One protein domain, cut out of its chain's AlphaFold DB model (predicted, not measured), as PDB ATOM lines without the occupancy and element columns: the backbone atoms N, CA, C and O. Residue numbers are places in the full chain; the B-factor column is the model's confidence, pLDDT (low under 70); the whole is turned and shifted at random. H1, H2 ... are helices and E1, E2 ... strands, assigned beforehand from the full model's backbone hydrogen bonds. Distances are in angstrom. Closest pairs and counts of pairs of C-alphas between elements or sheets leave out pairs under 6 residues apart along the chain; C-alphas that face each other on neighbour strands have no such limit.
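This is residues 3 to 63 of the 120 residues of the protein "PBPb domain-containing protein" of Prosthecomicrobium hirschii (UniProt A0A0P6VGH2). What is the shape? Four short helices are set round a middle crossed by the link of residues 38 to 46; H1 and the short strand E1 lie towards one end, and H2, H3 and H4 form a loose triangle towards the other. Beside E1, residues 3 to 4 pair in parallel with residues 24 to 25. What is it made of? The printed part has 61 residues, in the order H1, E1, H2, H3, H4, mostly helix. How large is it? It is compact, with a radius of gyration of the C-alphas of 11.4 A and spans of 30 by 23 by 19 A.

Where do the first elements lie? H1 is residues 8 to 16, 11.9 A long, with C-alpha 8 at (125.770, 166.454, 235.234). E1 is residues 23 to 25, 6.6 A long. Where are the others? H2, residues 28 to 37, is 14.5 A long, H3, residues 47 to 56, 14.3 A, and H4, residues 58 to 62, 8.2 A, with C-alpha 62 at (105.115, 179.862, 222.772).

What is nearest E1? The closest C-alphas are those of Ala 10 in H1, 7.4 A from Glu 24, and of Val 31 in H2, 6.0 A from Phe 25. Which helices meet? H4 is close to but not clearly touching H2, at Arg 36 and Leu 60, whose C-alphas are 7.7 A apart, and likewise H3, at Leu 54 and Leu 60, 6.6 A between C-alphas. H2 and H3 are apart, and H1 is apart from H2, H3 and H4. What do the backbones show? In H1, H2 and H3 every O i to N i+4 pair is within hydrogen-bond range; in H4 0 of 1 is, beside 2 of 2 O i to N i+3 pairs.

How far does it reach? The two C-alphas farthest apart, those of Asn 19 and Asp 56, are 31.4 A apart. Are there cuts, long links or weak places? The printed part has no cut and no long link, and no printed residue is under 70 in pLDDT.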
ATOM      1  N   VAL A   3     118.332 165.978 227.475       97.62
ATOM      2  CA  VAL A   3     119.533 166.380 228.230       97.62
ATOM      3  C   VAL A   3     120.770 166.348 227.334       97.62
ATOM      4  O   VAL A   3     120.791 165.655 226.317       97.62
ATOM      5  N   ILE A   4     121.831 167.060 227.722       97.69
ATOM      6  CA  ILE A   4     123.130 166.949 227.044       97.69
ATOM      7  C   ILE A   4     123.823 165.664 227.509       97.69
ATOM      8  O   ILE A   4     123.977 165.444 228.717       97.69
ATOM      9  N   ALA A   5     124.264 164.843 226.559       96.94
ATOM     10  CA  ALA A   5     125.002 163.615 226.821       96.94
ATOM     11  C   ALA A   5     126.242 163.885 227.687       96.94
ATOM     12  O   ALA A   5     126.945 164.879 227.493       96.94
ATOM     13  N   LYS A   6     126.528 162.984 228.636       94.12
ATOM     14  CA  LYS A   6     127.689 163.066 229.550       94.12
ATOM     15  C   LYS A   6     127.772 164.360 230.380       94.12
ATOM     16  O   LYS A   6     128.850 164.724 230.843       94.12
ATOM     17  N   SER A   7     126.654 165.056 230.576       93.88
ATOM     18  CA  SER A   7     126.578 166.200 231.489       93.88
ATOM     19  C   SER A   7     126.092 165.781 232.878       93.88
ATOM     20  O   SER A   7     125.425 164.756 233.023       93.88
ATOM     21  N   SER A   8     126.354 166.612 233.892       91.31
ATOM     22  CA  SER A   8     125.770 166.454 235.234       91.31
ATOM     23  C   SER A   8     124.241 166.337 235.180       91.31
ATOM     24  O   SER A   8     123.655 165.528 235.890       91.31
ATOM     25  N   PHE A   9     123.595 167.057 234.260       93.31
ATOM     26  CA  PHE A   9     122.144 167.037 234.063       93.31
ATOM     27  C   PHE A   9     121.606 165.715 233.526       93.31
ATOM     28  O   PHE A   9     120.465 165.374 233.826       93.31
ATOM     29  N   ALA A  10     122.404 164.947 232.778       95.00
ATOM     30  CA  ALA A  10     122.009 163.595 232.396       95.00
ATOM     31  C   ALA A  10     121.939 162.683 233.631       95.00
ATOM     32  O   ALA A  10     120.951 161.975 233.815       95.00
ATOM     33  N   GLU A  11     122.929 162.763 234.523       93.38
ATOM     34  CA  GLU A  11     122.909 162.018 235.789       93.38
ATOM     35  C   GLU A  11     121.786 162.492 236.717       93.38
ATOM     36  O   GLU A  11     121.031 161.682 237.260       93.38
ATOM     37  N   PHE A  12     121.615 163.808 236.861       93.06
ATOM     38  CA  PHE A  12     120.553 164.380 237.684       93.06
ATOM     39  C   PHE A  12     119.167 164.016 237.159       93.06
ATOM     40  O   PHE A  12     118.300 163.682 237.958       93.06
ATOM     41  N   ALA A  13     118.953 164.005 235.840       94.38
ATOM     42  CA  ALA A  13     117.682 163.580 235.263       94.38
ATOM     43  C   ALA A  13     117.359 162.122 235.610       94.38
ATOM     44  O   ALA A  13     116.243 161.842 236.039       94.38
ATOM     45  N   ARG A  14     118.330 161.200 235.495       94.81
ATOM     46  CA  ARG A  14     118.114 159.788 235.863       94.81
ATOM     47  C   ARG A  14     117.790 159.627 237.345       94.81
ATOM     48  O   ARG A  14     116.935 158.822 237.697       94.81
ATOM     49  N   ARG A  15     118.463 160.395 238.208       93.88
ATOM     50  CA  ARG A  15     118.265 160.336 239.662       93.88
ATOM     51  C   ARG A  15     116.941 160.960 240.106       93.88
ATOM     52  O   ARG A  15     116.240 160.373 240.922       93.88
ATOM     53  N   ASN A  16     116.617 162.142 239.592       92.88
ATOM     54  CA  ASN A  16     115.498 162.958 240.068       92.88
ATOM     55  C   ASN A  16     114.182 162.605 239.356       92.88
ATOM     56  O   ASN A  16     113.107 162.781 239.922       92.88
ATOM     57  N   PHE A  17     114.258 162.074 238.131       94.75
ATOM     58  CA  PHE A  17     113.107 161.670 237.325       94.75
ATOM     59  C   PHE A  17     113.262 160.220 236.837       94.75
ATOM     60  O   PHE A  17     113.318 159.979 235.631       94.75
ATOM     61  N   PRO A  18     113.292 159.225 237.744       95.69
ATOM     62  CA  PRO A  18     113.598 157.834 237.389       95.69
ATOM     63  C   PRO A  18     112.594 157.205 236.411       95.69
ATOM     64  O   PRO A  18     112.920 156.247 235.718       95.69
ATOM     65  N   ASN A  19     111.380 157.755 236.331       97.19
ATOM     66  CA  ASN A  19     110.330 157.297 235.418       97.19
ATOM     67  C   ASN A  19     110.321 158.048 234.076       97.19
ATOM     68  O   ASN A  19     109.532 157.715 233.193       97.19
ATOM     69  N   ALA A  20     111.145 159.088 233.911       96.62
ATOM     70  CA  ALA A  20     111.209 159.829 232.662       96.62
ATOM     71  C   ALA A  20     112.006 159.047 231.614       96.62
ATOM     72  O   ALA A  20     113.082 158.515 231.883       96.62
ATOM     73  N   LYS A  21     111.521 159.047 230.369       97.44
ATOM     74  CA  LYS A  21     112.330 158.609 229.230       97.44
ATOM     75  C   LYS A  21     113.340 159.705 228.893       97.44
ATOM     76  O   LYS A  21     112.962 160.768 228.384       97.44
ATOM     77  N   LEU A  22     114.611 159.458 229.195       96.88
ATOM     78  CA  LEU A  22     115.699 160.362 228.834       96.88
ATOM     79  C   LEU A  22     116.073 160.196 227.360       96.88
ATOM     80  O   LEU A  22     116.167 159.080 226.851       96.88
ATOM     81  N   VAL A  23     116.314 161.325 226.703       98.00
ATOM     82  CA  VAL A  23     116.892 161.400 225.362       98.00
ATOM     83  C   VAL A  23     118.136 162.273 225.462       98.00
ATOM     84  O   VAL A  23     118.062 163.429 225.882       98.00
ATOM     85  N   GLU A  24     119.287 161.699 225.135       97.81
ATOM     86  CA  GLU A  24     120.569 162.392 225.203       97.81
ATOM     87  C   GLU A  24     120.920 163.007 223.850       97.81
ATOM     88  O   GLU A  24     120.886 162.335 222.820       97.81
ATOM     89  N   PHE A  25     121.293 164.283 223.867       98.38
ATOM     90  CA  PHE A  25     121.684 165.050 222.690       98.38
ATOM     91  C   PHE A  25     123.144 165.501 222.783       98.38
ATOM     92  O   PHE A  25     123.719 165.599 223.868       98.38
ATOM     93  N   ALA A  26     123.748 165.819 221.636       97.31
ATOM     94  CA  ALA A  26     125.154 166.212 221.557       97.31
ATOM     95  C   ALA A  26     125.439 167.618 222.113       97.31
ATOM     96  O   ALA A  26     126.551 167.891 222.561       97.31
ATOM     97  N   SER A  27     124.462 168.526 222.070       96.38
ATOM     98  CA  SER A  27     124.626 169.905 222.533       96.38
ATOM     99  C   SER A  27     123.306 170.502 223.003       96.38
ATOM    100  O   SER A  27     122.238 169.945 222.757       96.38
ATOM    101  N   TRP A  28     123.388 171.664 223.653       94.62
ATOM    102  CA  TRP A  28     122.213 172.383 224.132       94.62
ATOM    103  C   TRP A  28     121.247 172.783 223.010       94.62
ATOM    104  O   TRP A  28     120.049 172.559 223.137       94.62
ATOM    105  N   GLY A  29     121.762 173.276 221.878       94.75
ATOM    106  CA  GLY A  29     120.936 173.623 220.714       94.75
ATOM    107  C   GLY A  29     120.085 172.449 220.223       94.75
ATOM    108  O   GLY A  29     118.879 172.593 220.071       94.75
ATOM    109  N   HIS A  30     120.674 171.253 220.120       97.44
ATOM    110  CA  HIS A  30     119.929 170.052 219.726       97.44
ATOM    111  C   HIS A  30     118.838 169.662 220.737       97.44
ATOM    112  O   HIS A  30     117.801 169.139 220.339       97.44
ATOM    113  N   VAL A  31     119.038 169.922 222.036       97.06
ATOM    114  CA  VAL A  31     117.977 169.720 223.039       97.06
ATOM    115  C   VAL A  31     116.811 170.678 222.780       97.06
ATOM    116  O   VAL A  31     115.656 170.258 222.825       97.06
ATOM    117  N   LEU A  32     117.100 171.951 222.493       95.06
ATOM    118  CA  LEU A  32     116.077 172.958 222.198       95.06
ATOM    119  C   LEU A  32     115.304 172.626 220.919       95.06
ATOM    120  O   LEU A  32     114.081 172.753 220.905       95.06
ATOM    121  N   ASP A  33     115.986 172.152 219.878       95.19
ATOM    122  CA  ASP A  33     115.347 171.700 218.639       95.19
ATOM    123  C   ASP A  33     114.422 170.502 218.887       95.19
ATOM    124  O   ASP A  33     113.305 170.458 218.366       95.19
ATOM    125  N   GLY A  34     114.837 169.568 219.748       96.12
ATOM    126  CA  GLY A  34     114.004 168.445 220.184       96.12
ATOM    127  C   GLY A  34     112.738 168.886 220.929       96.12
ATOM    128  O   GLY A  34     111.676 168.299 220.746       96.12
ATOM    129  N   VAL A  35     112.818 169.950 221.735       95.12
ATOM    130  CA  VAL A  35     111.629 170.536 222.383       95.12
ATOM    131  C   VAL A  35     110.717 171.206 221.354       95.12
ATOM    132  O   VAL A  35     109.507 171.011 221.389       95.12
ATOM    133  N   ARG A  36     111.276 171.979 220.414       93.50
ATOM    134  CA  ARG A  36     110.489 172.695 219.389       93.50
ATOM    135  C   ARG A  36     109.758 171.755 218.438       93.50
ATOM    136  O   ARG A  36     108.635 172.046 218.042       93.50
ATOM    137  N   SER A  37     110.413 170.668 218.049       94.75
ATOM    138  CA  SER A  37     109.856 169.652 217.149       94.75
ATOM    139  C   SER A  37     108.868 168.710 217.839       94.75
ATOM    140  O   SER A  37     108.079 168.059 217.157       94.75
ATOM    141  N   GLY A  38     108.879 168.654 219.176       94.62
ATOM    142  CA  GLY A  38     108.079 167.711 219.954       94.62
ATOM    143  C   GLY A  38     108.710 166.322 220.094       94.62
ATOM    144  O   GLY A  38     108.059 165.417 220.608       94.62
ATOM    145  N   ASP A  39     109.971 166.141 219.690       96.31
ATOM    146  CA  ASP A  39     110.728 164.903 219.921       96.31
ATOM    147  C   ASP A  39     110.927 164.621 221.423       96.31
ATOM    148  O   ASP A  39     111.054 163.466 221.849       96.31
ATOM    149  N   VAL A  40     110.957 165.678 222.244       97.00
ATOM    150  CA  VAL A  40     110.935 165.592 223.707       97.00
ATOM    151  C   VAL A  40     109.966 166.601 224.317       97.00
ATOM    152  O   VAL A  40     109.940 167.764 223.937       97.00
ATOM    153  N   ASP A  41     109.247 166.186 225.359       95.75
ATOM    154  CA  ASP A  41     108.248 167.041 226.025       95.75
ATOM    155  C   ASP A  41     108.856 168.133 226.923       95.75
ATOM    156  O   ASP A  41     108.181 169.076 227.328       95.75
ATOM    157  N   ALA A  42     110.122 167.971 227.313       95.69
ATOM    158  CA  ALA A  42     110.805 168.858 228.249       95.69
ATOM    159  C   ALA A  42     112.323 168.775 228.087       95.69
ATOM    160  O   ALA A  42     112.859 167.694 227.825       95.69
ATOM    161  N   ALA A  43     113.003 169.891 228.338       96.06
ATOM    162  CA  ALA A  43     114.451 169.977 228.508       96.06
ATOM    163  C   ALA A  43     114.807 170.140 229.992       96.06
ATOM    164  O   ALA A  43     114.056 170.769 230.737       96.06
ATOM    165  N   TYR A  44     115.953 169.605 230.415       95.50
ATOM    166  CA  TYR A  44     116.434 169.736 231.793       95.50
ATOM    167  C   TYR A  44     117.852 170.316 231.844       95.50
ATOM    168  O   TYR A  44     118.788 169.743 231.275       95.50
ATOM    169  N   ARG A  45     117.994 171.484 232.489       93.50
ATOM    170  CA  ARG A  45     119.219 172.300 232.519       93.50
ATOM    171  C   ARG A  45     119.231 173.268 233.713       93.50
ATOM    172  O   ARG A  45     118.203 173.422 234.369       93.50
ATOM    173  N   ASP A  46     120.380 173.885 233.995       90.69
ATOM    174  CA  ASP A  46     120.518 174.925 235.018       90.69
ATOM    175  C   ASP A  46     119.676 176.169 234.702       90.69
ATOM    176  O   ASP A  46     119.365 176.476 233.549       90.69
ATOM    177  N   GLU A  47     119.311 176.899 235.759       89.00
ATOM    178  CA  GLU A  47     118.455 178.083 235.668       89.00
ATOM    179  C   GLU A  47     119.063 179.180 234.784       89.00
ATOM    180  O   GLU A  47     118.334 179.842 234.041       89.00
ATOM    181  N   PHE A  48     120.384 179.366 234.846       87.44
ATOM    182  CA  PHE A  48     121.076 180.393 234.076       87.44
ATOM    183  C   PHE A  48     120.928 180.144 232.572       87.44
ATOM    184  O   PHE A  48     120.496 181.040 231.846       87.44
ATOM    185  N   GLU A  49     121.205 178.925 232.111       89.88
ATOM    186  CA  GLU A  49     121.059 178.530 230.709       89.88
ATOM    187  C   GLU A  49     119.615 178.658 230.209       89.88
ATOM    188  O   GLU A  49     119.380 179.174 229.114       89.88
ATOM    189  N   ILE A  50     118.628 178.254 231.020       91.06
ATOM    190  CA  ILE A  50     117.206 178.401 230.669       91.06
ATOM    191  C   ILE A  50     116.833 179.878 230.515       91.06
ATOM    192  O   ILE A  50     116.233 180.264 229.510       91.06
ATOM    193  N   LYS A  51     117.204 180.722 231.483       89.00
ATOM    194  CA  LYS A  51     116.918 182.160 231.429       89.00
ATOM    195  C   LYS A  51     117.637 182.837 230.264       89.00
ATOM    196  O   LYS A  51     117.026 183.673 229.604       89.00
ATOM    197  N   ARG A  52     118.887 182.458 229.971       88.50
ATOM    198  CA  ARG A  52     119.637 182.974 228.818       88.50
ATOM    199  C   ARG A  52     118.903 182.694 227.509       88.50
ATOM    200  O   ARG A  52     118.632 183.623 226.763       88.50
ATOM    201  N   VAL A  53     118.488 181.449 227.274       90.25
ATOM    202  CA  VAL A  53     117.757 181.086 226.046       90.25
ATOM    203  C   VAL A  53     116.457 181.867 225.897       90.25
ATOM    204  O   VAL A  53     116.136 182.294 224.796       90.25
ATOM    205  N   LEU A  54     115.703 182.073 226.978       87.69
ATOM    206  CA  LEU A  54     114.458 182.848 226.916       87.69
ATOM    207  C   LEU A  54     114.692 184.338 226.633       87.69
ATOM    208  O   LEU A  54     113.801 185.009 226.114       87.69
ATOM    209  N   LEU A  55     115.869 184.860 226.986       86.56
ATOM    210  CA  LEU A  55     116.279 186.218 226.640       86.56
ATOM    211  C   LEU A  55     116.740 186.320 225.183       86.56
ATOM    212  O   LEU A  55     116.412 187.314 224.535       86.56
ATOM    213  N   ASP A  56     117.471 185.319 224.693       86.88
ATOM    214  CA  ASP A  56     118.039 185.293 223.341       86.88
ATOM    215  C   ASP A  56     116.985 184.944 222.281       86.88
ATOM    216  O   ASP A  56     116.957 185.539 221.205       86.88
ATOM    217  N   ASP A  57     116.080 184.015 222.596       86.94
ATOM    218  CA  ASP A  57     114.936 183.650 221.764       86.94
ATOM    219  C   ASP A  57     113.629 183.580 222.580       86.94
ATOM    220  O   ASP A  57     113.191 182.505 223.019       86.94
ATOM    221  N   PRO A  58     112.931 184.719 222.721       87.69
ATOM    222  CA  PRO A  58     111.639 184.776 223.392       87.69
ATOM    223  C   PRO A  58     110.544 183.922 222.735       87.69
ATOM    224  O   PRO A  58     109.562 183.590 223.402       87.69
ATOM    225  N   SER A  59     110.677 183.537 221.456       88.44
ATOM    226  CA  SER A  59     109.659 182.731 220.760       88.44
ATOM    227  C   SER A  59     109.504 181.334 221.365       88.44
ATOM    228  O   SER A  59     108.433 180.735 221.263       88.44
ATOM    229  N   LEU A  60     110.522 180.845 222.088       87.00
ATOM    230  CA  LEU A  60     110.464 179.563 222.789       87.00
ATOM    231  C   LEU A  60     109.347 179.527 223.848       87.00
ATOM    232  O   LEU A  60     108.800 178.462 224.123       87.00
ATOM    233  N   THR A  61     108.941 180.686 224.382       87.88
ATOM    234  CA  THR A  61     107.827 180.790 225.345       87.88
ATOM    235  C   THR A  61     106.469 180.372 224.773       87.88
ATOM    236  O   THR A  61     105.551 180.068 225.535       87.88
ATOM    237  N   LEU A  62     106.330 180.327 223.443       87.69
ATOM    238  CA  LEU A  62     105.115 179.862 222.772       87.69
ATOM    239  C   LEU A  62     104.955 178.340 222.842       87.69
ATOM    240  O   LEU A  62     103.832 177.843 222.789       87.69
ATOM    241  N   VAL A  63     106.067 177.607 222.952       87.44
ATOM    242  CA  VAL A  63     106.094 176.136 222.906       87.44
ATOM    243  C   VAL A  63     106.527 175.506 224.229       87.44
ATOM    244  O   VAL A  63     106.167 174.366 224.505       87.44
TER     245      VAL A  63